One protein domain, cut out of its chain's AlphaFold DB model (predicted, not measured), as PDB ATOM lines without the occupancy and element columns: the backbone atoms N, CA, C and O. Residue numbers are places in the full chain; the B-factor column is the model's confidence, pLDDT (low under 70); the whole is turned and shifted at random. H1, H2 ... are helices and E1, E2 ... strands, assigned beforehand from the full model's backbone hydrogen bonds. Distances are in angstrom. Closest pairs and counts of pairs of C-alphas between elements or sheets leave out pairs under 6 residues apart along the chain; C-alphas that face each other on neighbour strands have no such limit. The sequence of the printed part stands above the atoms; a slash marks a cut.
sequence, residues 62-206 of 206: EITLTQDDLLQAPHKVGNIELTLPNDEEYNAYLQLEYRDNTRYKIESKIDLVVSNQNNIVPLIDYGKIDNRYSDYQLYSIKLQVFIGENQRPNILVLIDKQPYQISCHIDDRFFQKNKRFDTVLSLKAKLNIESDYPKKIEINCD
ATOM      1  N   GLU A  62     -24.625   1.726 -31.014       89.62
ATOM      2  CA  GLU A  62     -24.690   0.758 -29.920       89.62
ATOM      3  C   GLU A  62     -26.082   0.115 -29.917       89.62
ATOM      4  O   GLU A  62     -27.097   0.806 -30.017       89.62
ATOM      5  N   ILE A  63     -26.125  -1.208 -29.814       86.81
ATOM      6  CA  ILE A  63     -27.348  -1.994 -29.692       86.81
ATOM      7  C   ILE A  63     -27.543  -2.323 -28.215       86.81
ATOM      8  O   ILE A  63     -26.619  -2.771 -27.533       86.81
ATOM      9  N   THR A  64     -28.765  -2.139 -27.734       86.56
ATOM     10  CA  THR A  64     -29.179  -2.629 -26.422       86.56
ATOM     11  C   THR A  64     -29.746  -4.033 -26.581       86.56
ATOM     12  O   THR A  64     -30.773  -4.203 -27.234       86.56
ATOM     13  N   LEU A  65     -29.073  -5.021 -25.996       87.62
ATOM     14  CA  LEU A  65     -29.553  -6.398 -25.899       87.62
ATOM     15  C   LEU A  65     -29.613  -6.809 -24.432       87.62
ATOM     16  O   LEU A  65     -28.760  -6.422 -23.634       87.62
ATOM     17  N   THR A  66     -30.610  -7.616 -24.098       90.31
ATOM     18  CA  THR A  66     -30.777  -8.242 -22.787       90.31
ATOM     19  C   THR A  66     -30.294  -9.693 -22.807       90.31
ATOM     20  O   THR A  66     -30.081 -10.288 -23.868       90.31
ATOM     21  N   GLN A  67     -30.141 -10.296 -21.626       91.62
ATOM     22  CA  GLN A  67     -29.864 -11.730 -21.515       91.62
ATOM     23  C   GLN A  67     -30.961 -12.581 -22.183       91.62
ATOM     24  O   GLN A  67     -30.644 -13.563 -22.855       91.62
ATOM     25  N   ASP A  68     -32.230 -12.182 -22.067       91.25
ATOM     26  CA  ASP A  68     -33.353 -12.888 -22.696       91.25
ATOM     27  C   ASP A  68     -33.279 -12.837 -24.226       91.25
ATOM     28  O   ASP A  68     -33.519 -13.856 -24.881       91.25
ATOM     29  N   ASP A  69     -32.863 -11.701 -24.796       89.88
ATOM     30  CA  ASP A  69     -32.666 -11.571 -26.244       89.88
ATOM     31  C   ASP A  69     -31.623 -12.576 -26.756       89.88
ATOM     32  O   ASP A  69     -31.823 -13.201 -27.798       89.88
ATOM     33  N   LEU A  70     -30.531 -12.792 -26.010       89.81
ATOM     34  CA  LEU A  70     -29.509 -13.786 -26.367       89.81
ATOM     35  C   LEU A  70     -30.048 -15.222 -26.303       89.81
ATOM     36  O   LEU A  70     -29.749 -16.047 -27.172       89.81
ATOM     37  N   LEU A  71     -30.836 -15.537 -25.272       89.19
ATOM     38  CA  LEU A  71     -31.399 -16.874 -25.072       89.19
ATOM     39  C   LEU A  71     -32.414 -17.228 -26.166       89.19
ATOM     40  O   LEU A  71     -32.393 -18.354 -26.682       89.19
ATOM     41  N   GLN A  72     -33.247 -16.257 -26.546       89.56
ATOM     42  CA  GLN A  72     -34.329 -16.407 -27.521       89.56
ATOM     43  C   GLN A  72     -33.894 -16.153 -28.971       89.56
ATOM     44  O   GLN A  72     -34.672 -16.412 -29.889       89.56
ATOM     45  N   ALA A  73     -32.665 -15.675 -29.197       86.12
ATOM     46  CA  ALA A  73     -32.186 -15.317 -30.526       86.12
ATOM     47  C   ALA A  73     -32.344 -16.473 -31.538       86.12
ATOM     48  O   ALA A  73     -31.859 -17.585 -31.286       86.12
ATOM     49  N   PRO A  74     -32.957 -16.217 -32.710       82.88
ATOM     50  CA  PRO A  74     -33.189 -17.243 -33.729       82.88
ATOM     51  C   PRO A  74     -31.905 -17.649 -34.462       82.88
ATOM     52  O   PRO A  74     -31.812 -18.756 -34.990       82.88
ATOM     53  N   HIS A  75     -30.906 -16.763 -34.492       85.00
ATOM     54  CA  HIS A  75     -29.639 -16.970 -35.182       85.00
ATOM     55  C   HIS A  75     -28.479 -16.875 -34.193       85.00
ATOM     56  O   HIS A  75     -28.013 -15.787 -33.848       85.00
ATOM     57  N   LYS A  76     -28.021 -18.044 -33.745       84.62
ATOM     58  CA  LYS A  76     -26.846 -18.205 -32.885       84.62
ATOM     59  C   LYS A  76     -25.632 -18.531 -33.757       84.62
ATOM     60  O   LYS A  76     -25.766 -19.201 -34.776       84.62
ATOM     61  N   VAL A  77     -24.469 -18.019 -33.372       82.75
ATOM     62  CA  VAL A  77     -23.172 -18.293 -34.026       82.75
ATOM     63  C   VAL A  77     -22.247 -19.100 -33.136       82.75
ATOM     64  O   VAL A  77     -21.102 -19.347 -33.497       82.75
ATOM     65  N   GLY A  78     -22.698 -19.461 -31.939       84.19
ATOM     66  CA  GLY A  78     -21.873 -20.144 -30.967       84.19
ATOM     67  C   GLY A  78     -22.304 -19.888 -29.535       84.19
ATOM     68  O   GLY A  78     -23.381 -19.354 -29.269       84.19
ATOM     69  N   ASN A  79     -21.433 -20.264 -28.609       86.19
ATOM     70  CA  ASN A  79     -21.595 -20.016 -27.190       86.19
ATOM     71  C   ASN A  79     -20.241 -19.932 -26.468       86.19
ATOM     72  O   ASN A  79     -19.203 -20.372 -26.974       86.19
ATOM     73  N   ILE A  80     -20.284 -19.361 -25.269       83.62
ATOM     74  CA  ILE A  80     -19.233 -19.454 -24.263       83.62
ATOM     75  C   ILE A  80     -19.777 -20.345 -23.148       83.62
ATOM     76  O   ILE A  80     -20.755 -19.995 -22.492       83.62
ATOM     77  N   GLU A  81     -19.161 -21.504 -22.955       86.00
ATOM     78  CA  GLU A  81     -19.406 -22.388 -21.819       86.00
ATOM     79  C   GLU A  81     -18.458 -22.001 -20.680       86.00
ATOM     80  O   GLU A  81     -17.239 -21.969 -20.861       86.00
ATOM     81  N   LEU A  82     -19.009 -21.715 -19.507       82.69
ATOM     82  CA  LEU A  82     -18.257 -21.375 -18.306       82.69
ATOM     83  C   LEU A  82     -18.214 -22.569 -17.347       82.69
ATOM     84  O   LEU A  82     -19.154 -23.350 -17.240       82.69
ATOM     85  N   THR A  83     -17.117 -22.723 -16.623       81.56
ATOM     86  CA  THR A  83     -17.042 -23.569 -15.426       81.56
ATOM     87  C   THR A  83     -16.662 -22.658 -14.280       81.56
ATOM     88  O   THR A  83     -15.549 -22.137 -14.286       81.56
ATOM     89  N   LEU A  84     -17.592 -22.417 -13.359       80.12
ATOM     90  CA  LEU A  84     -17.412 -21.504 -12.234       80.12
ATOM     91  C   LEU A  84     -16.905 -22.282 -11.010       80.12
ATOM     92  O   LEU A  84     -17.159 -23.484 -10.885       80.12
ATOM     93  N   PRO A  85     -16.181 -21.623 -10.095       73.94
ATOM     94  CA  PRO A  85     -15.517 -22.311  -8.991       73.94
ATOM     95  C   PRO A  85     -16.469 -22.797  -7.888       73.94
ATOM     96  O   PRO A  85     -16.078 -23.619  -7.061       73.94
ATOM     97  N   ASN A  86     -17.705 -22.297  -7.856       76.44
ATOM     98  CA  ASN A  86     -18.771 -22.747  -6.967       76.44
ATOM     99  C   ASN A  86     -20.144 -22.567  -7.654       76.44
ATOM    100  O   ASN A  86     -20.223 -22.063  -8.776       76.44
ATOM    101  N   ASP A  87     -21.217 -22.977  -6.976       82.62
ATOM    102  CA  ASP A  87     -22.593 -22.897  -7.492       82.62
ATOM    103  C   ASP A  87     -23.282 -21.543  -7.227       82.62
ATOM    104  O   ASP A  87     -24.504 -21.441  -7.334       82.62
ATOM    105  N   GLU A  88     -22.527 -20.501  -6.865       83.56
ATOM    106  CA  GLU A  88     -23.065 -19.150  -6.694       83.56
ATOM    107  C   GLU A  88     -23.367 -18.491  -8.048       83.56
ATOM    108  O   GLU A  88     -22.890 -18.899  -9.113       83.56
ATOM    109  N   GLU A  89     -24.194 -17.450  -7.998       87.31
ATOM    110  CA  GLU A  89     -24.457 -16.586  -9.142       87.31
ATOM    111  C   GLU A  89     -23.417 -15.469  -9.219       87.31
ATOM    112  O   GLU A  89     -23.061 -14.838  -8.222       87.31
ATOM    113  N   TYR A  90     -22.969 -15.196 -10.438       83.38
ATOM    114  CA  TYR A  90     -21.988 -14.174 -10.741       83.38
ATOM    115  C   TYR A  90     -22.559 -13.192 -11.746       83.38
ATOM    116  O   TYR A  90     -23.138 -13.576 -12.764       83.38
ATOM    117  N   ASN A  91     -22.324 -11.908 -11.490       88.25
ATOM    118  CA  ASN A  91     -22.563 -10.890 -12.495       88.25
ATOM    119  C   ASN A  91     -21.494 -11.013 -13.579       88.25
ATOM    120  O   ASN A  91     -20.305 -11.191 -13.294       88.25
ATOM    121  N   ALA A  92     -21.908 -10.877 -14.827       87.25
ATOM    122  CA  ALA A  92     -21.029 -10.844 -15.971       87.25
ATOM    123  C   ALA A  92     -21.471  -9.759 -16.954       87.25
ATOM    124  O   ALA A  92     -22.612  -9.318 -16.965       87.25
ATOM    125  N   TYR A  93     -20.535  -9.320 -17.778       89.12
ATOM    126  CA  TYR A  93     -20.747  -8.326 -18.810       89.12
ATOM    127  C   TYR A  93     -20.186  -8.861 -20.120       89.12
ATOM    128  O   TYR A  93     -19.002  -9.192 -20.216       89.12
ATOM    129  N   LEU A  94     -21.046  -8.961 -21.126       89.75
ATOM    130  CA  LEU A  94     -20.696  -9.400 -22.465       89.75
ATOM    131  C   LEU A  94     -20.757  -8.212 -23.416       89.75
ATOM    132  O   LEU A  94     -21.795  -7.575 -23.576       89.75
ATOM    133  N   GLN A  95     -19.653  -7.956 -24.101       90.12
ATOM    134  CA  GLN A  95     -19.590  -7.010 -25.200       90.12
ATOM    135  C   GLN A  95     -19.327  -7.754 -26.510       90.12
ATOM    136  O   GLN A  95     -18.375  -8.527 -26.619       90.12
ATOM    137  N   LEU A  96     -20.183  -7.512 -27.500       89.25
ATOM    138  CA  LEU A  96     -20.086  -8.061 -28.850       89.25
ATOM    139  C   LEU A  96     -19.808  -6.915 -29.817       89.25
ATOM    140  O   LEU A  96     -20.560  -5.945 -29.852       89.25
ATOM    141  N   GLU A  97     -18.743  -7.019 -30.600       88.69
ATOM    142  CA  GLU A  97     -18.413  -6.078 -31.664       88.69
ATOM    143  C   GLU A  97     -18.671  -6.736 -33.014       88.69
ATOM    144  O   GLU A  97     -18.132  -7.802 -33.313       88.69
ATOM    145  N   TYR A  98     -19.450  -6.075 -33.859       87.50
ATOM    146  CA  TYR A  98     -19.698  -6.478 -35.234       87.50
ATOM    147  C   TYR A  98     -19.039  -5.479 -36.174       87.50
ATOM    148  O   TYR A  98     -19.133  -4.272 -35.950       87.50
ATOM    149  N   ARG A  99     -18.401  -5.953 -37.243       87.12
ATOM    150  CA  ARG A  99     -17.788  -5.092 -38.265       87.12
ATOM    151  C   ARG A  99     -18.317  -5.417 -39.645       87.12
ATOM    152  O   ARG A  99     -18.546  -6.585 -39.958       87.12
ATOM    153  N   ASP A 100     -18.462  -4.379 -40.458       84.81
ATOM    154  CA  ASP A 100     -18.570  -4.544 -41.904       84.81
ATOM    155  C   ASP A 100     -17.169  -4.693 -42.529       84.81
ATOM    156  O   ASP A 100     -16.144  -4.637 -41.846       84.81
ATOM    157  N   ASN A 101     -17.107  -4.891 -43.846       80.12
ATOM    158  CA  ASN A 101     -15.838  -4.985 -44.582       80.12
ATOM    159  C   ASN A 101     -15.135  -3.624 -44.767       80.12
ATOM    160  O   ASN A 101     -14.196  -3.517 -45.557       80.12
ATOM    161  N   THR A 102     -15.609  -2.574 -44.099       83.06
ATOM    162  CA  THR A 102     -15.035  -1.231 -44.143       83.06
ATOM    163  C   THR A 102     -14.456  -0.877 -42.766       83.06
ATOM    164  O   THR A 102     -13.835  -1.709 -42.110       83.06
ATOM    165  N   ARG A 103     -14.610   0.373 -42.324       82.56
ATOM    166  CA  ARG A 103     -14.116   0.868 -41.037       82.56
ATOM    167  C   ARG A 103     -15.205   0.984 -39.975       82.56
ATOM    168  O   ARG A 103     -14.922   1.545 -38.923       82.56
ATOM    169  N   TYR A 104     -16.440   0.559 -40.236       83.88
ATOM    170  CA  TYR A 104     -17.531   0.768 -39.286       83.88
ATOM    171  C   TYR A 104     -17.745  -0.448 -38.396       83.88
ATOM    172  O   TYR A 104     -17.671  -1.597 -38.835       83.88
ATOM    173  N   LYS A 105     -18.064  -0.171 -37.133       89.31
ATOM    174  CA  LYS A 105     -18.447  -1.186 -36.161       89.31
ATOM    175  C   LYS A 105     -19.766  -0.881 -35.482       89.31
ATOM    176  O   LYS A 105     -20.177   0.274 -35.377       89.31
ATOM    177  N   ILE A 106     -20.387  -1.929 -34.977       89.56
ATOM    178  CA  ILE A 106     -21.548  -1.879 -34.103       89.56
ATOM    179  C   ILE A 106     -21.187  -2.638 -32.838       89.56
ATOM    180  O   ILE A 106     -20.536  -3.677 -32.913       89.56
ATOM    181  N   GLU A 107     -21.603  -2.127 -31.690       92.00
ATOM    182  CA  GLU A 107     -21.357  -2.786 -30.413       92.00
ATOM    183  C   GLU A 107     -22.668  -3.148 -29.734       92.00
ATOM    184  O   GLU A 107     -23.624  -2.385 -29.782       92.00
ATOM    185  N   SER A 108     -22.696  -4.292 -29.067       89.75
ATOM    186  CA  SER A 108     -23.730  -4.637 -28.101       89.75
ATOM    187  C   SER A 108     -23.093  -4.850 -26.746       89.75
ATOM    188  O   SER A 108     -22.041  -5.480 -26.654       89.75
ATOM    189  N   LYS A 109     -23.752  -4.356 -25.704       91.56
ATOM    190  CA  LYS A 109     -23.314  -4.435 -24.310       91.56
ATOM    191  C   LYS A 109     -24.440  -5.082 -23.512       91.56
ATOM    192  O   LYS A 109     -25.539  -4.537 -23.492       91.56
ATOM    193  N   ILE A 110     -24.184  -6.254 -22.942       92.75
ATOM    194  CA  ILE A 110     -25.194  -7.078 -22.276       92.75
ATOM    195  C   ILE A 110     -24.731  -7.394 -20.856       92.75
ATOM    196  O   ILE A 110     -23.680  -8.009 -20.668       92.75
ATOM    197  N   ASP A 111     -25.547  -7.016 -19.878       91.38
ATOM    198  CA  ASP A 111     -25.408  -7.480 -18.500       91.38
ATOM    199  C   ASP A 111     -25.996  -8.889 -18.373       91.38
ATOM    200  O   ASP A 111     -27.079  -9.181 -18.888       91.38
ATOM    201  N   LEU A 112     -25.260  -9.766 -17.700       91.44
ATOM    202  CA  LEU A 112     -25.558 -11.184 -17.571       91.44
ATOM    203  C   LEU A 112     -25.479 -11.622 -16.110       91.44
ATOM    204  O   LEU A 112     -24.643 -11.139 -15.346       91.44
ATOM    205  N   VAL A 113     -26.280 -12.622 -15.763       91.19
ATOM    206  CA  VAL A 113     -26.120 -13.430 -14.552       91.19
ATOM    207  C   VAL A 113     -25.777 -14.853 -14.979       91.19
ATOM    208  O   VAL A 113     -26.531 -15.480 -15.729       91.19
ATOM    209  N   VAL A 114     -24.627 -15.351 -14.521       88.81
ATOM    210  CA  VAL A 114     -24.112 -16.689 -14.843       88.81
ATOM    211  C   VAL A 114     -23.911 -17.508 -13.573       88.81
ATOM    212  O   VAL A 114     -23.503 -16.989 -12.539       88.81
ATOM    213  N   SER A 115     -24.186 -18.804 -13.652       89.50
ATOM    214  CA  SER A 115     -23.975 -19.770 -12.565       89.50
ATOM    215  C   SER A 115     -23.587 -21.119 -13.165       89.50
ATOM    216  O   SER A 115     -23.723 -21.302 -14.372       89.50
ATOM    217  N   ASN A 116     -23.159 -22.099 -12.367       85.44
ATOM    218  CA  ASN A 116     -22.937 -23.456 -12.891       85.44
ATOM    219  C   ASN A 116     -24.216 -24.096 -13.469       85.44
ATOM    220  O   ASN A 116     -24.124 -24.963 -14.335       85.44
ATOM    221  N   GLN A 117     -25.405 -23.659 -13.033       89.00
ATOM    222  CA  GLN A 117     -26.686 -24.097 -13.602       89.00
ATOM    223  C   GLN A 117     -27.006 -23.387 -14.928       89.00
ATOM    224  O   GLN A 117     -27.613 -23.988 -15.811       89.00
ATOM    225  N   ASN A 118     -26.564 -22.134 -15.077       88.56
ATOM    226  CA  ASN A 118     -26.755 -21.283 -16.253       88.56
ATOM    227  C   ASN A 118     -25.398 -20.816 -16.796       88.56
ATOM    228  O   ASN A 118     -25.072 -19.628 -16.788       88.56
ATOM    229  N   ASN A 119     -24.580 -21.772 -17.229       86.06
ATOM    230  CA  ASN A 119     -23.179 -21.535 -17.569       86.06
ATOM    231  C   ASN A 119     -22.919 -21.355 -19.071       86.06
ATOM    232  O   ASN A 119     -21.773 -21.178 -19.478       86.06
ATOM    233  N   ILE A 120     -23.961 -21.424 -19.900       88.94
ATOM    234  CA  ILE A 120     -23.862 -21.279 -21.353       88.94
ATOM    235  C   ILE A 120     -24.351 -19.889 -21.742       88.94
ATOM    236  O   ILE A 120     -25.531 -19.578 -21.597       88.94
ATOM    237  N   VAL A 121     -23.454 -19.079 -22.297       89.75
ATOM    238  CA  VAL A 121     -23.763 -17.748 -22.827       89.75
ATOM    239  C   VAL A 121     -23.817 -17.823 -24.357       89.75
ATOM    240  O   VAL A 121     -22.769 -18.000 -24.984       89.75
ATOM    241  N   PRO A 122     -25.001 -17.722 -24.993       89.38
ATOM    242  CA  PRO A 122     -25.111 -17.746 -26.448       89.38
ATOM    243  C   PRO A 122     -24.451 -16.529 -27.101       89.38
ATOM    244  O   PRO A 122     -24.542 -15.408 -26.607       89.38
ATOM    245  N   LEU A 123     -23.841 -16.754 -28.262       87.50
ATOM    246  CA  LEU A 123     -23.346 -15.718 -29.161       87.50
ATOM    247  C   LEU A 123     -24.286 -15.643 -30.361       87.50
ATOM    248  O   LEU A 123     -24.686 -16.679 -30.896       87.50
ATOM    249  N   ILE A 124     -24.633 -14.437 -30.799       87.81
ATOM    250  CA  ILE A 124     -25.657 -14.228 -31.830       87.81
ATOM    251  C   ILE A 124     -25.077 -13.607 -33.102       87.81
ATOM    252  O   ILE A 124     -24.064 -12.910 -33.063       87.81
ATOM    253  N   ASP A 125     -25.746 -13.847 -34.229       84.19
ATOM    254  CA  ASP A 125     -25.450 -13.178 -35.499       84.19
ATOM    255  C   ASP A 125     -26.372 -11.968 -35.669       84.19
ATOM    256  O   ASP A 125     -27.461 -12.083 -36.237       84.19
ATOM    257  N   TYR A 126     -25.982 -10.797 -35.161       83.38
ATOM    258  CA  TYR A 126     -26.879  -9.640 -35.227       83.38
ATOM    259  C   TYR A 126     -27.202  -9.208 -36.668       83.38
ATOM    260  O   TYR A 126     -28.324  -8.781 -36.939       83.38
ATOM    261  N   GLY A 127     -26.278  -9.403 -37.616       80.19
ATOM    262  CA  GLY A 127     -26.520  -9.104 -39.032       80.19
ATOM    263  C   GLY A 127     -27.627  -9.961 -39.657       80.19
ATOM    264  O   GLY A 127     -28.300  -9.523 -40.587       80.19
ATOM    265  N   LYS A 128     -27.889 -11.158 -39.115       83.00
ATOM    266  CA  LYS A 128     -29.025 -12.004 -39.528       83.00
ATOM    267  C   LYS A 128     -30.320 -11.704 -38.775       83.00
ATOM    268  O   LYS A 128     -31.370 -12.205 -39.165       83.00
ATOM    269  N   ILE A 129     -30.256 -10.929 -37.696       83.50
ATOM    270  CA  ILE A 129     -31.422 -10.531 -36.898       83.50
ATOM    271  C   ILE A 129     -32.008  -9.220 -37.434       83.50
ATOM    272  O   ILE A 129     -33.225  -9.098 -37.557       83.50
ATOM    273  N   ASP A 130     -31.155  -8.256 -37.796       84.94
ATOM    274  CA  ASP A 130     -31.566  -6.958 -38.332       84.94
ATOM    275  C   ASP A 130     -30.950  -6.700 -39.713       84.94
ATOM    276  O   ASP A 130     -29.756  -6.425 -39.854       84.94
ATOM    277  N   ASN A 131     -31.804  -6.709 -40.739       86.06
ATOM    278  CA  ASN A 131     -31.406  -6.525 -42.136       86.06
ATOM    279  C   ASN A 131     -30.720  -5.180 -42.424       86.06
ATOM    280  O   ASN A 131     -30.053  -5.053 -43.447       86.06
ATOM    281  N   ARG A 132     -30.849  -4.165 -41.554       86.56
ATOM    282  CA  ARG A 132     -30.103  -2.899 -41.702       86.56
ATOM    283  C   ARG A 132     -28.592  -3.089 -41.562       86.56
ATOM    284  O   ARG A 132     -27.836  -2.210 -41.975       86.56
ATOM    285  N   TYR A 133     -28.177  -4.201 -40.965       88.12
ATOM    286  CA  TYR A 133     -26.792  -4.531 -40.660       88.12
ATOM    287  C   TYR A 133     -26.401  -5.898 -41.229       88.12
ATOM    288  O   TYR A 133     -25.516  -6.561 -40.693       88.12
ATOM    289  N   SER A 134     -27.040  -6.329 -42.320       86.75
ATOM    290  CA  SER A 134     -26.809  -7.642 -42.939       86.75
ATOM    291  C   SER A 134     -25.374  -7.880 -43.424       86.75
ATOM    292  O   SER A 134     -24.980  -9.017 -43.662       86.75
ATOM    293  N   ASP A 135     -24.602  -6.812 -43.615       86.31
ATOM    294  CA  ASP A 135     -23.191  -6.827 -43.998       86.31
ATOM    295  C   ASP A 135     -22.223  -6.879 -42.800       86.31
ATOM    296  O   ASP A 135     -21.020  -7.062 -42.999       86.31
ATOM    297  N   TYR A 136     -22.728  -6.752 -41.569       87.69
ATOM    298  CA  TYR A 136     -21.928  -6.810 -40.349       87.69
ATOM    299  C   TYR A 136     -21.778  -8.252 -39.868       87.69
ATOM    300  O   TYR A 136     -22.745  -9.002 -39.769       87.69
ATOM    301  N   GLN A 137     -20.551  -8.627 -39.514       85.38
ATOM    302  CA  GLN A 137     -20.216  -9.937 -38.961       85.38
ATOM    303  C   GLN A 137     -19.620  -9.782 -37.567       85.38
ATOM    304  O   GLN A 137     -18.921  -8.801 -37.305       85.38
ATOM    305  N   LEU A 138     -19.849 -10.767 -36.693       84.00
ATOM    306  CA  LEU A 138     -19.231 -10.797 -35.368       84.00
ATOM    307  C   LEU A 138     -17.704 -10.774 -35.523       84.00
ATOM    308  O   LEU A 138     -17.103 -11.676 -36.113       84.00
ATOM    309  N   TYR A 139     -17.098  -9.696 -35.040       81.62
ATOM    310  CA  TYR A 139     -15.675  -9.417 -35.152       81.62
ATOM    311  C   TYR A 139     -14.977  -9.646 -33.827       81.62
ATOM    312  O   TYR A 139     -13.942 -10.308 -33.817       81.62
ATOM    313  N   SER A 140     -15.533  -9.121 -32.728       81.44
ATOM    314  CA  SER A 140     -14.974  -9.391 -31.417       81.44
ATOM    315  C   SER A 140     -15.965  -9.682 -30.312       81.44
ATOM    316  O   SER A 140     -17.133  -9.305 -30.360       81.44
ATOM    317  N   ILE A 141     -15.482 -10.429 -29.326       83.31
ATOM    318  CA  ILE A 141     -16.232 -10.830 -28.144       83.31
ATOM    319  C   ILE A 141     -15.378 -10.504 -26.933       83.31
ATOM    320  O   ILE A 141     -14.200 -10.854 -26.894       83.31
ATOM    321  N   LYS A 142     -15.990  -9.852 -25.952       84.19
ATOM    322  CA  LYS A 142     -15.384  -9.509 -24.676       84.19
ATOM    323  C   LYS A 142     -16.312  -9.944 -23.551       84.19
ATOM    324  O   LYS A 142     -17.315  -9.282 -23.308       84.19
ATOM    325  N   LEU A 143     -15.976 -11.029 -22.857       83.94
ATOM    326  CA  LEU A 143     -16.712 -11.469 -21.668       83.94
ATOM    327  C   LEU A 143     -15.937 -11.110 -20.401       83.94
ATOM    328  O   LEU A 143     -14.757 -11.438 -20.283       83.94
ATOM    329  N   GLN A 144     -16.623 -10.460 -19.469       82.25
ATOM    330  CA  GLN A 144     -16.114 -10.025 -18.178       82.25
ATOM    331  C   GLN A 144     -16.936 -10.640 -17.047       82.25
ATOM    332  O   GLN A 144     -18.123 -10.367 -16.970       82.25
ATOM    333  N   VAL A 145     -16.335 -11.451 -16.172       79.75
ATOM    334  CA  VAL A 145     -17.040 -12.085 -15.033       79.75
ATOM    335  C   VAL A 145     -16.556 -11.482 -13.717       79.75
ATOM    336  O   VAL A 145     -15.349 -11.389 -13.489       79.75
ATOM    337  N   PHE A 146     -17.479 -11.076 -12.845       77.62
ATOM    338  CA  PHE A 146     -17.198 -10.392 -11.580       77.62
ATOM    339  C   PHE A 146     -17.480 -11.324 -10.396       77.62
ATOM    340  O   PHE A 146     -18.573 -11.871 -10.289       77.62
ATOM    341  N   ILE A 147     -16.504 -11.493  -9.492       67.25
ATOM    342  CA  ILE A 147     -16.644 -12.323  -8.279       67.25
ATOM    343  C   ILE A 147     -16.712 -11.411  -7.051       67.25
ATOM    344  O   ILE A 147     -15.755 -10.693  -6.755       67.25
ATOM    345  N   GLY A 148     -17.830 -11.471  -6.322       59.88
ATOM    346  CA  GLY A 148     -18.080 -10.681  -5.112       59.88
ATOM    347  C   GLY A 148     -18.454  -9.214  -5.370       59.88
ATOM    348  O   GLY A 148     -18.678  -8.790  -6.499       59.88
ATOM    349  N   GLU A 149     -18.517  -8.417  -4.298       52.94
ATOM    350  CA  GLU A 149     -18.951  -7.005  -4.344       52.94
ATOM    351  C   GLU A 149     -17.950  -6.062  -5.042       52.94
ATOM    352  O   GLU A 149     -18.278  -4.921  -5.375       52.94
ATOM    353  N   ASN A 150     -16.720  -6.524  -5.289       51.75
ATOM    354  CA  ASN A 150     -15.724  -5.728  -5.993       51.75
ATOM    355  C   ASN A 150     -15.902  -5.880  -7.508       51.75
ATOM    356  O   ASN A 150     -15.676  -6.939  -8.080       51.75
ATOM    357  N   GLN A 151     -16.222  -4.759  -8.154       48.12
ATOM    358  CA  GLN A 151     -16.496  -4.585  -9.588       48.12
ATOM    359  C   GLN A 151     -15.279  -4.799 -10.516       48.12
ATOM    360  O   GLN A 151     -15.167  -4.154 -11.560       48.12
ATOM    361  N   ARG A 152     -14.313  -5.650 -10.153       50.78
ATOM    362  CA  ARG A 152     -13.185  -5.981 -11.032       50.78
ATOM    363  C   ARG A 152     -13.453  -7.302 -11.743       50.78
ATOM    364  O   ARG A 152     -13.742  -8.287 -11.067       50.78
ATOM    365  N   PRO A 153     -13.373  -7.332 -13.081       52.28
ATOM    366  CA  PRO A 153     -13.592  -8.561 -13.815       52.28
ATOM    367  C   PRO A 153     -12.402  -9.488 -13.572       52.28
ATOM    368  O   PRO A 153     -11.259  -9.112 -13.826       52.28
ATOM    369  N   ASN A 154     -12.675 -10.686 -13.066       56.56
ATOM    370  CA  ASN A 154     -11.656 -11.711 -12.836       56.56
ATOM    371  C   ASN A 154     -11.314 -12.473 -14.111       56.56
ATOM    372  O   ASN A 154     -10.346 -13.217 -14.121       56.56
ATOM    373  N   ILE A 155     -12.100 -12.299 -15.173       61.34
ATOM    374  CA  ILE A 155     -11.849 -12.895 -16.479       61.34
ATOM    375  C   ILE A 155     -12.152 -11.882 -17.544       61.34
ATOM    376  O   ILE A 155     -13.147 -11.170 -17.467       61.34
ATOM    377  N   LEU A 156     -11.295 -11.859 -18.548       58.75
ATOM    378  CA  LEU A 156     -11.486 -11.142 -19.785       58.75
ATOM    379  C   LEU A 156     -11.253 -12.145 -20.908       58.75
ATOM    380  O   LEU A 156     -10.102 -12.474 -21.153       58.75
ATOM    381  N   VAL A 157     -12.306 -12.639 -21.562       61.41
ATOM    382  CA  VAL A 157     -12.157 -13.432 -22.795       61.41
ATOM    383  C   VAL A 157     -12.246 -12.476 -23.965       61.41
ATOM    384  O   VAL A 157     -13.316 -11.918 -24.186       61.41
ATOM    385  N   LEU A 158     -11.141 -12.284 -24.683       58.75
ATOM    386  CA  LEU A 158     -11.121 -11.563 -25.953       58.75
ATOM    387  C   LEU A 158     -11.096 -12.559 -27.100       58.75
ATOM    388  O   LEU A 158     -10.337 -13.517 -27.068       58.75
ATOM    389  N   ILE A 159     -11.921 -12.336 -28.109       62.81
ATOM    390  CA  ILE A 159     -11.846 -13.037 -29.387       62.81
ATOM    391  C   ILE A 159     -11.886 -11.937 -30.423       62.81
ATOM    392  O   ILE A 159     -12.902 -11.273 -30.490       62.81
ATOM    393  N   ASP A 160     -10.826 -11.726 -31.195       60.78
ATOM    394  CA  ASP A 160     -10.812 -10.767 -32.309       60.78
ATOM    395  C   ASP A 160     -10.750 -11.512 -33.644       60.78
ATOM    396  O   ASP A 160     -10.076 -12.532 -33.758       60.78
ATOM    397  N   LYS A 161     -11.416 -11.038 -34.698       64.44
ATOM    398  CA  LYS A 161     -11.311 -11.671 -36.017       64.44
ATOM    399  C   LYS A 161      -9.929 -11.405 -36.618       64.44
ATOM    400  O   LYS A 161      -9.662 -10.348 -37.170       64.44
ATOM    401  N   GLN A 162      -9.122 -12.459 -36.567       52.06
ATOM    402  CA  GLN A 162      -7.828 -12.682 -37.210       52.06
ATOM    403  C   GLN A 162      -6.621 -11.787 -36.827       52.06
ATOM    404  O   GLN A 162      -6.655 -10.573 -36.998       52.06
ATOM    405  N   PRO A 163      -5.488 -12.426 -36.450       46.00
ATOM    406  CA  PRO A 163      -5.457 -13.791 -35.916       46.00
ATOM    407  C   PRO A 163      -6.392 -13.830 -34.700       46.00
ATOM    408  O   PRO A 163      -6.393 -12.882 -33.926       46.00
ATOM    409  N   TYR A 164      -7.229 -14.871 -34.576       54.12
ATOM    410  CA  TYR A 164      -8.105 -15.022 -33.410       54.12
ATOM    411  C   TYR A 164      -7.238 -15.131 -32.162       54.12
ATOM    412  O   TYR A 164      -6.747 -16.209 -31.835       54.12
ATOM    413  N   GLN A 165      -6.971 -13.984 -31.543       54.31
ATOM    414  CA  GLN A 165      -6.192 -13.879 -30.331       54.31
ATOM    415  C   GLN A 165      -7.158 -14.052 -29.193       54.31
ATOM    416  O   GLN A 165      -8.119 -13.300 -29.049       54.31
ATOM    417  N   ILE A 166      -6.892 -15.103 -28.440       58.41
ATOM    418  CA  ILE A 166      -7.647 -15.439 -27.265       58.41
ATOM    419  C   ILE A 166      -6.716 -15.239 -26.094       58.41
ATOM    420  O   ILE A 166      -5.696 -15.916 -25.972       58.41
ATOM    421  N   SER A 167      -7.053 -14.261 -25.272       59.28
ATOM    422  CA  SER A 167      -6.385 -14.012 -24.011       59.28
ATOM    423  C   SER A 167      -7.394 -14.190 -22.891       59.28
ATOM    424  O   SER A 167      -8.574 -13.882 -23.054       59.28
ATOM    425  N   CYS A 168      -6.908 -14.732 -21.780       60.97
ATOM    426  CA  CYS A 168      -7.572 -14.650 -20.495       60.97
ATOM    427  C   CYS A 168      -6.669 -13.882 -19.543       60.97
ATOM    428  O   CYS A 168      -5.450 -14.060 -19.554       60.97
ATOM    429  N   HIS A 169      -7.265 -13.009 -18.742       62.88
ATOM    430  CA  HIS A 169      -6.553 -12.275 -17.712       62.88
ATOM    431  C   HIS A 169      -7.325 -12.344 -16.401       62.88
ATOM    432  O   HIS A 169      -8.505 -11.994 -16.377       62.88
ATOM    433  N   ILE A 170      -6.623 -12.754 -15.346       59.28
ATOM    434  CA  ILE A 170      -7.090 -12.727 -13.962       59.28
ATOM    435  C   ILE A 170      -6.422 -11.539 -13.263       59.28
ATOM    436  O   ILE A 170      -5.201 -11.392 -13.298       59.28
ATOM    437  N   ASP A 171      -7.214 -10.644 -12.655       59.50
ATOM    438  CA  ASP A 171      -6.665  -9.559 -11.827       59.50
ATOM    439  C   ASP A 171      -6.360 -10.081 -10.411       59.50
ATOM    440  O   ASP A 171      -7.153  -9.938  -9.476       59.50
ATOM    441  N   ASP A 172      -5.156 -10.631 -10.241       51.72
ATOM    442  CA  ASP A 172      -4.662 -11.219  -8.986       51.72
ATOM    443  C   ASP A 172      -4.620 -10.247  -7.787       51.72
ATOM    444  O   ASP A 172      -4.464 -10.651  -6.627       51.72
ATOM    445  N   ARG A 173      -4.779  -8.933  -8.012       54.44
ATOM    446  CA  ARG A 173      -4.743  -7.921  -6.936       54.44
ATOM    447  C   ARG A 173      -5.911  -8.053  -5.959       54.44
ATOM    448  O   ARG A 173      -5.804  -7.571  -4.828       54.44
ATOM    449  N   PHE A 174      -7.015  -8.682  -6.368       49.56
ATOM    450  CA  PHE A 174      -8.131  -9.004  -5.475       49.56
ATOM    451  C   PHE A 174      -7.732 -10.065  -4.429       49.56
ATOM    452  O   PHE A 174      -8.031  -9.906  -3.241       49.56
ATOM    453  N   PHE A 175      -6.968 -11.078  -4.843       51.19
ATOM    454  CA  PHE A 175      -6.525 -12.193  -4.000       51.19
ATOM    455  C   PHE A 175      -5.462 -11.773  -2.981       51.19
ATOM    456  O   PHE A 175      -5.504 -12.186  -1.824       51.19
ATOM    457  N   GLN A 176      -4.559 -10.858  -3.355       48.31
ATOM    458  CA  GLN A 176      -3.523 -10.359  -2.438       48.31
ATOM    459  C   GLN A 176      -4.088  -9.604  -1.220       48.31
ATOM    460  O   GLN A 176      -3.446  -9.572  -0.168       48.31
ATOM    461  N   LYS A 177      -5.281  -9.000  -1.334       48.50
ATOM    462  CA  LYS A 177      -5.946  -8.307  -0.214       48.50
ATOM    463  C   LYS A 177      -6.920  -9.197   0.557       48.50
ATOM    464  O   LYS A 177      -7.075  -9.004   1.761       48.50
ATOM    465  N   ASN A 178      -7.538 -10.176  -0.100       46.50
ATOM    466  CA  ASN A 178      -8.538 -11.058   0.495       46.50
ATOM    467  C   ASN A 178      -7.979 -12.478   0.668       46.50
ATOM    468  O   ASN A 178      -8.313 -13.379  -0.095       46.50
ATOM    469  N   LYS A 179      -7.189 -12.699   1.731       46.16
ATOM    470  CA  LYS A 179      -6.644 -14.012   2.159       46.16
ATOM    471  C   LYS A 179      -7.704 -15.080   2.530       46.16
ATOM    472  O   LYS A 179      -7.405 -16.003   3.275       46.16
ATOM    473  N   ARG A 180      -8.968 -14.912   2.129       45.81
ATOM    474  CA  ARG A 180     -10.090 -15.808   2.468       45.81
ATOM    475  C   ARG A 180     -10.575 -16.667   1.305       45.81
ATOM    476  O   ARG A 180     -11.374 -17.564   1.542       45.81
ATOM    477  N   PHE A 181     -10.090 -16.431   0.091       49.34
ATOM    478  CA  PHE A 181     -10.360 -17.299  -1.052       49.34
ATOM    479  C   PHE A 181      -9.148 -18.215  -1.272       49.34
ATOM    480  O   PHE A 181      -8.390 -18.035  -2.213       49.34
ATOM    481  N   ASP A 182      -8.942 -19.156  -0.340       41.50
ATOM    482  CA  ASP A 182      -7.956 -20.255  -0.460       41.50
ATOM    483  C   ASP A 182      -8.425 -21.354  -1.432       41.50
ATOM    484  O   ASP A 182      -7.704 -22.307  -1.724       41.50
ATOM    485  N   THR A 183      -9.640 -21.238  -1.962       44.59
ATOM    486  CA  THR A 183     -10.087 -22.050  -3.085       44.59
ATOM    487  C   THR A 183      -9.431 -21.485  -4.331       44.59
ATOM    488  O   THR A 183      -9.727 -20.359  -4.719       44.59
ATOM    489  N   VAL A 184      -8.540 -22.259  -4.950       46.97
ATOM    490  CA  VAL A 184      -8.089 -22.035  -6.327       46.97
ATOM    491  C   VAL A 184      -9.350 -21.823  -7.170       46.97
ATOM    492  O   VAL A 184     -10.074 -22.779  -7.448       46.97
ATOM    493  N   LEU A 185      -9.682 -20.564  -7.474       53.94
ATOM    494  CA  LEU A 185     -10.859 -20.185  -8.253       53.94
ATOM    495  C   LEU A 185     -10.540 -20.502  -9.721       53.94
ATOM    496  O   LEU A 185     -10.376 -19.597 -10.528       53.94
ATOM    497  N   SER A 186     -10.385 -21.785 -10.060       56.72
ATOM    498  CA  SER A 186     -10.176 -22.199 -11.445       56.72
ATOM    499  C   SER A 186     -11.485 -21.978 -12.189       56.72
ATOM    500  O   SER A 186     -12.452 -22.716 -11.976       56.72
ATOM    501  N   LEU A 187     -11.532 -20.953 -13.029       60.41
ATOM    502  CA  LEU A 187     -12.675 -20.696 -13.887       60.41
ATOM    503  C   LEU A 187     -12.246 -20.977 -15.320       60.41
ATOM    504  O   LEU A 187     -11.263 -20.437 -15.822       60.41
ATOM    505  N   LYS A 188     -12.983 -21.866 -15.977       66.81
ATOM    506  CA  LYS A 188     -12.671 -22.298 -17.340       66.81
ATOM    507  C   LYS A 188     -13.690 -21.718 -18.293       66.81
ATOM    508  O   LYS A 188     -14.887 -21.776 -18.021       66.81
ATOM    509  N   ALA A 189     -13.218 -21.177 -19.407       69.75
ATOM    510  CA  ALA A 189     -14.079 -20.696 -20.473       69.75
ATOM    511  C   ALA A 189     -13.796 -21.508 -21.732       69.75
ATOM    512  O   ALA A 189     -12.663 -21.589 -22.206       69.75
ATOM    513  N   LYS A 190     -14.838 -22.106 -22.294       72.38
ATOM    514  CA  LYS A 190     -14.764 -22.834 -23.552       72.38
ATOM    515  C   LYS A 190     -15.624 -22.133 -24.584       72.38
ATOM    516  O   LYS A 190     -16.833 -22.008 -24.440       72.38
ATOM    517  N   LEU A 191     -14.969 -21.668 -25.635       72.50
ATOM    518  CA  LEU A 191     -15.608 -21.023 -26.764       72.50
ATOM    519  C   LEU A 191     -15.941 -22.069 -27.826       72.50
ATOM    520  O   LEU A 191     -15.053 -22.772 -28.322       72.50
ATOM    521  N   ASN A 192     -17.205 -22.105 -28.229       72.94
ATOM    522  CA  ASN A 192     -17.647 -22.843 -29.401       72.94
ATOM    523  C   ASN A 192     -18.219 -21.843 -30.411       72.94
ATOM    524  O   ASN A 192     -19.238 -21.222 -30.131       72.94
ATOM    525  N   ILE A 193     -17.587 -21.682 -31.578       70.56
ATOM    526  CA  ILE A 193     -18.137 -20.883 -32.686       70.56
ATOM    527  C   ILE A 193     -18.606 -21.826 -33.797       70.56
ATOM    528  O   ILE A 193     -17.818 -22.589 -34.361       70.56
ATOM    529  N   GLU A 194     -19.888 -21.729 -34.129       65.94
ATOM    530  CA  GLU A 194     -20.546 -22.335 -35.286       65.94
ATOM    531  C   GLU A 194     -20.231 -21.499 -36.539       65.94
ATOM    532  O   GLU A 194     -21.083 -20.819 -37.102       65.94
ATOM    533  N   SER A 195     -18.962 -21.487 -36.949       56.69
ATOM    534  CA  SER A 195     -18.565 -20.992 -38.275       56.69
ATOM    535  C   SER A 195     -18.330 -22.167 -39.223       56.69
ATOM    536  O   SER A 195     -18.236 -23.311 -38.773       56.69
ATOM    537  N   ASP A 196     -18.120 -21.884 -40.512       43.47
ATOM    538  CA  ASP A 196     -17.677 -22.872 -41.513       43.47
ATOM    539  C   ASP A 196     -16.399 -23.637 -41.097       43.47
ATOM    540  O   ASP A 196     -16.085 -24.690 -41.647       43.47
ATOM    541  N   TYR A 197     -15.677 -23.140 -40.087       40.41
ATOM    542  CA  TYR A 197     -14.610 -23.846 -39.390       40.41
ATOM    543  C   TYR A 197     -14.939 -23.962 -37.892       40.41
ATOM    544  O   TYR A 197     -14.659 -23.023 -37.138       40.41
ATOM    545  N   PRO A 198     -15.498 -25.091 -37.414       47.38
ATOM    546  CA  PRO A 198     -15.742 -25.293 -35.992       47.38
ATOM    547  C   PRO A 198     -14.401 -25.342 -35.255       47.38
ATOM    548  O   PRO A 198     -13.675 -26.336 -35.299       47.38
ATOM    549  N   LYS A 199     -14.055 -24.252 -34.571       52.19
ATOM    550  CA  LYS A 199     -12.945 -24.222 -33.622       52.19
ATOM    551  C   LYS A 199     -13.532 -24.297 -32.223       52.19
ATOM    552  O   LYS A 199     -14.145 -23.346 -31.752       52.19
ATOM    553  N   LYS A 200     -13.340 -25.445 -31.572       53.53
ATOM    554  CA  LYS A 200     -13.482 -25.555 -30.120       53.53
ATOM    555  C   LYS A 200     -12.193 -25.031 -29.515       53.53
ATOM    556  O   LYS A 200     -11.132 -25.583 -29.800       53.53
ATOM    557  N   ILE A 201     -12.282 -23.955 -28.746       60.03
ATOM    558  CA  ILE A 201     -11.119 -23.377 -28.081       60.03
ATOM    559  C   ILE A 201     -11.409 -23.370 -26.590       60.03
ATOM    560  O   ILE A 201     -12.333 -22.706 -26.127       60.03
ATOM    561  N   GLU A 202     -10.642 -24.168 -25.858       57.84
ATOM    562  CA  GLU A 202     -10.690 -24.219 -24.405       57.84
ATOM    563  C   GLU A 202      -9.623 -23.280 -23.850       57.84
ATOM    564  O   GLU A 202      -8.465 -23.319 -24.274       57.84
ATOM    565  N   ILE A 203     -10.032 -22.417 -22.928       61.75
ATOM    566  CA  ILE A 203      -9.167 -21.471 -22.240       61.75
ATOM    567  C   ILE A 203      -9.254 -21.810 -20.759       61.75
ATOM    568  O   ILE A 203     -10.298 -21.629 -20.125       61.75
ATOM    569  N   ASN A 204      -8.149 -22.306 -20.216       56.59
ATOM    570  CA  ASN A 204      -7.987 -22.410 -18.775       56.59
ATOM    571  C   ASN A 204      -7.434 -21.077 -18.281       56.59
ATOM    572  O   ASN A 204      -6.353 -20.659 -18.699       56.59
ATOM    573  N   CYS A 205      -8.213 -20.396 -17.450       58.41
ATOM    574  CA  CYS A 205      -7.747 -19.259 -16.682       58.41
ATOM    575  C   CYS A 205      -7.333 -19.819 -15.314       58.41
ATOM    576  O   CYS A 205      -8.196 -20.032 -14.459       58.41
ATOM    577  N   ASP A 206      -6.045 -20.141 -15.177       52.09
ATOM    578  CA  ASP A 206      -5.424 -20.621 -13.934       52.09
ATOM    579  C   ASP A 206      -4.672 -19.487 -13.223       52.09
ATOM    580  O   ASP A 206      -4.020 -18.681 -13.935       52.09
TER     581      ASP A 206
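AT A GLANCE: This is residues 62 to 206 of the 206 residues of an uncharacterized protein of Proteus myxofaciens ATCC 19692 (UniProt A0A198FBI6). Two sheets face each other as a sandwich, a five-stranded one, E1 E4 E3 E6 E7, and a four-stranded one, E5 E2 E8 E9. The short helix H1 packs at one side of the sandwich, near E4 and E5, H2 is at one end, and residues 175 to 182, which include part of H3, stick out at the other end. The printed part has 145 residues, with three named helices and nine named strands in the order E1 H1 E2 E3 E4 E5 H2 E6 E7 H3 E8 E9. The first sheet is mixed, the second all antiparallel, and the class is mostly strand. The whole is compact, with a radius of gyration of the C-alphas of 15.7 A, yet elongated, spanning 51 by 31 by 25 A.

IN THESE COORDINATES: In the larger sheet, E1 is residues 62 to 64 and begins at C-alpha 62 (-24.690, 0.758, -29.920). E4, residues 104 to 114, is 30.7 A long, E3, residues 90 to 99, 29.3 A, E6, residues 137 to 146, 27.6 A, and E7, residues 153 to 160, 18.8 A. In the other sheet, E5 is residues 120 to 124; E2, residues 76 to 83, is 20.7 A long, E8, residues 187 to 193, 19.6 A, and E9, residues 199 to 205, 18.4 A, ending at C-alpha 205 (-7.747, -19.259, -16.682). The helices are H1, residues 67 to 72, H2, residues 126 to 129, and H3, residues 173 to 177.

HOW THE PARTS SIT: The larger sheet is twisted, with C-alphas up to 6.3 A off its best plane. E1 is parallel to E4, with N 63 and O 107 2.8 A apart. E3 and E4 form a hairpin, with N 94 and O 110 at 2.8 A. E3 is antiparallel to E6, with N 95 and O 142 at 2.8 A, and the hairpin E6 and E7 has N 143 and O 157 at 3.1 A. In the smaller sheet E5 and E2 are antiparallel, with N 121 and O 80 at 2.9 A. E2 and E8 have N 81 and O 190 at 2.8 A, and the hairpin E8 and E9 has N 191 and O 201 at 2.9 A. The facing parts of this sandwich, two sheets face to face, are 10.3 A centre to centre, their strands at 28 degrees. H1 is on the smaller sheet; its closest C-alphas to E5 are those of Leu 70 and Pro 122, 5.9 A. H1 and H2 each only graze the larger sheet, H2 with residues 126 to 128; H3 is on neither sheet. Each O i to N i+4 pair of H1 is within hydrogen-bond range; H3 has 0 of 1, with 1 of 2 O i to N i+3 pairs, and H2 is too short for an O i to N i+4 pair.

THE WHOLE: The C-alphas of Asn 131 and Lys 179 are the two farthest apart, at 51.3 A. Residues 175 to 182 stand free. The printed part has no cut, and the link from E7 to H3, 12 residues, is long. The mean pLDDT of the printed part is 73.7; residues 147 to 189 and 194 to 206 are under 70.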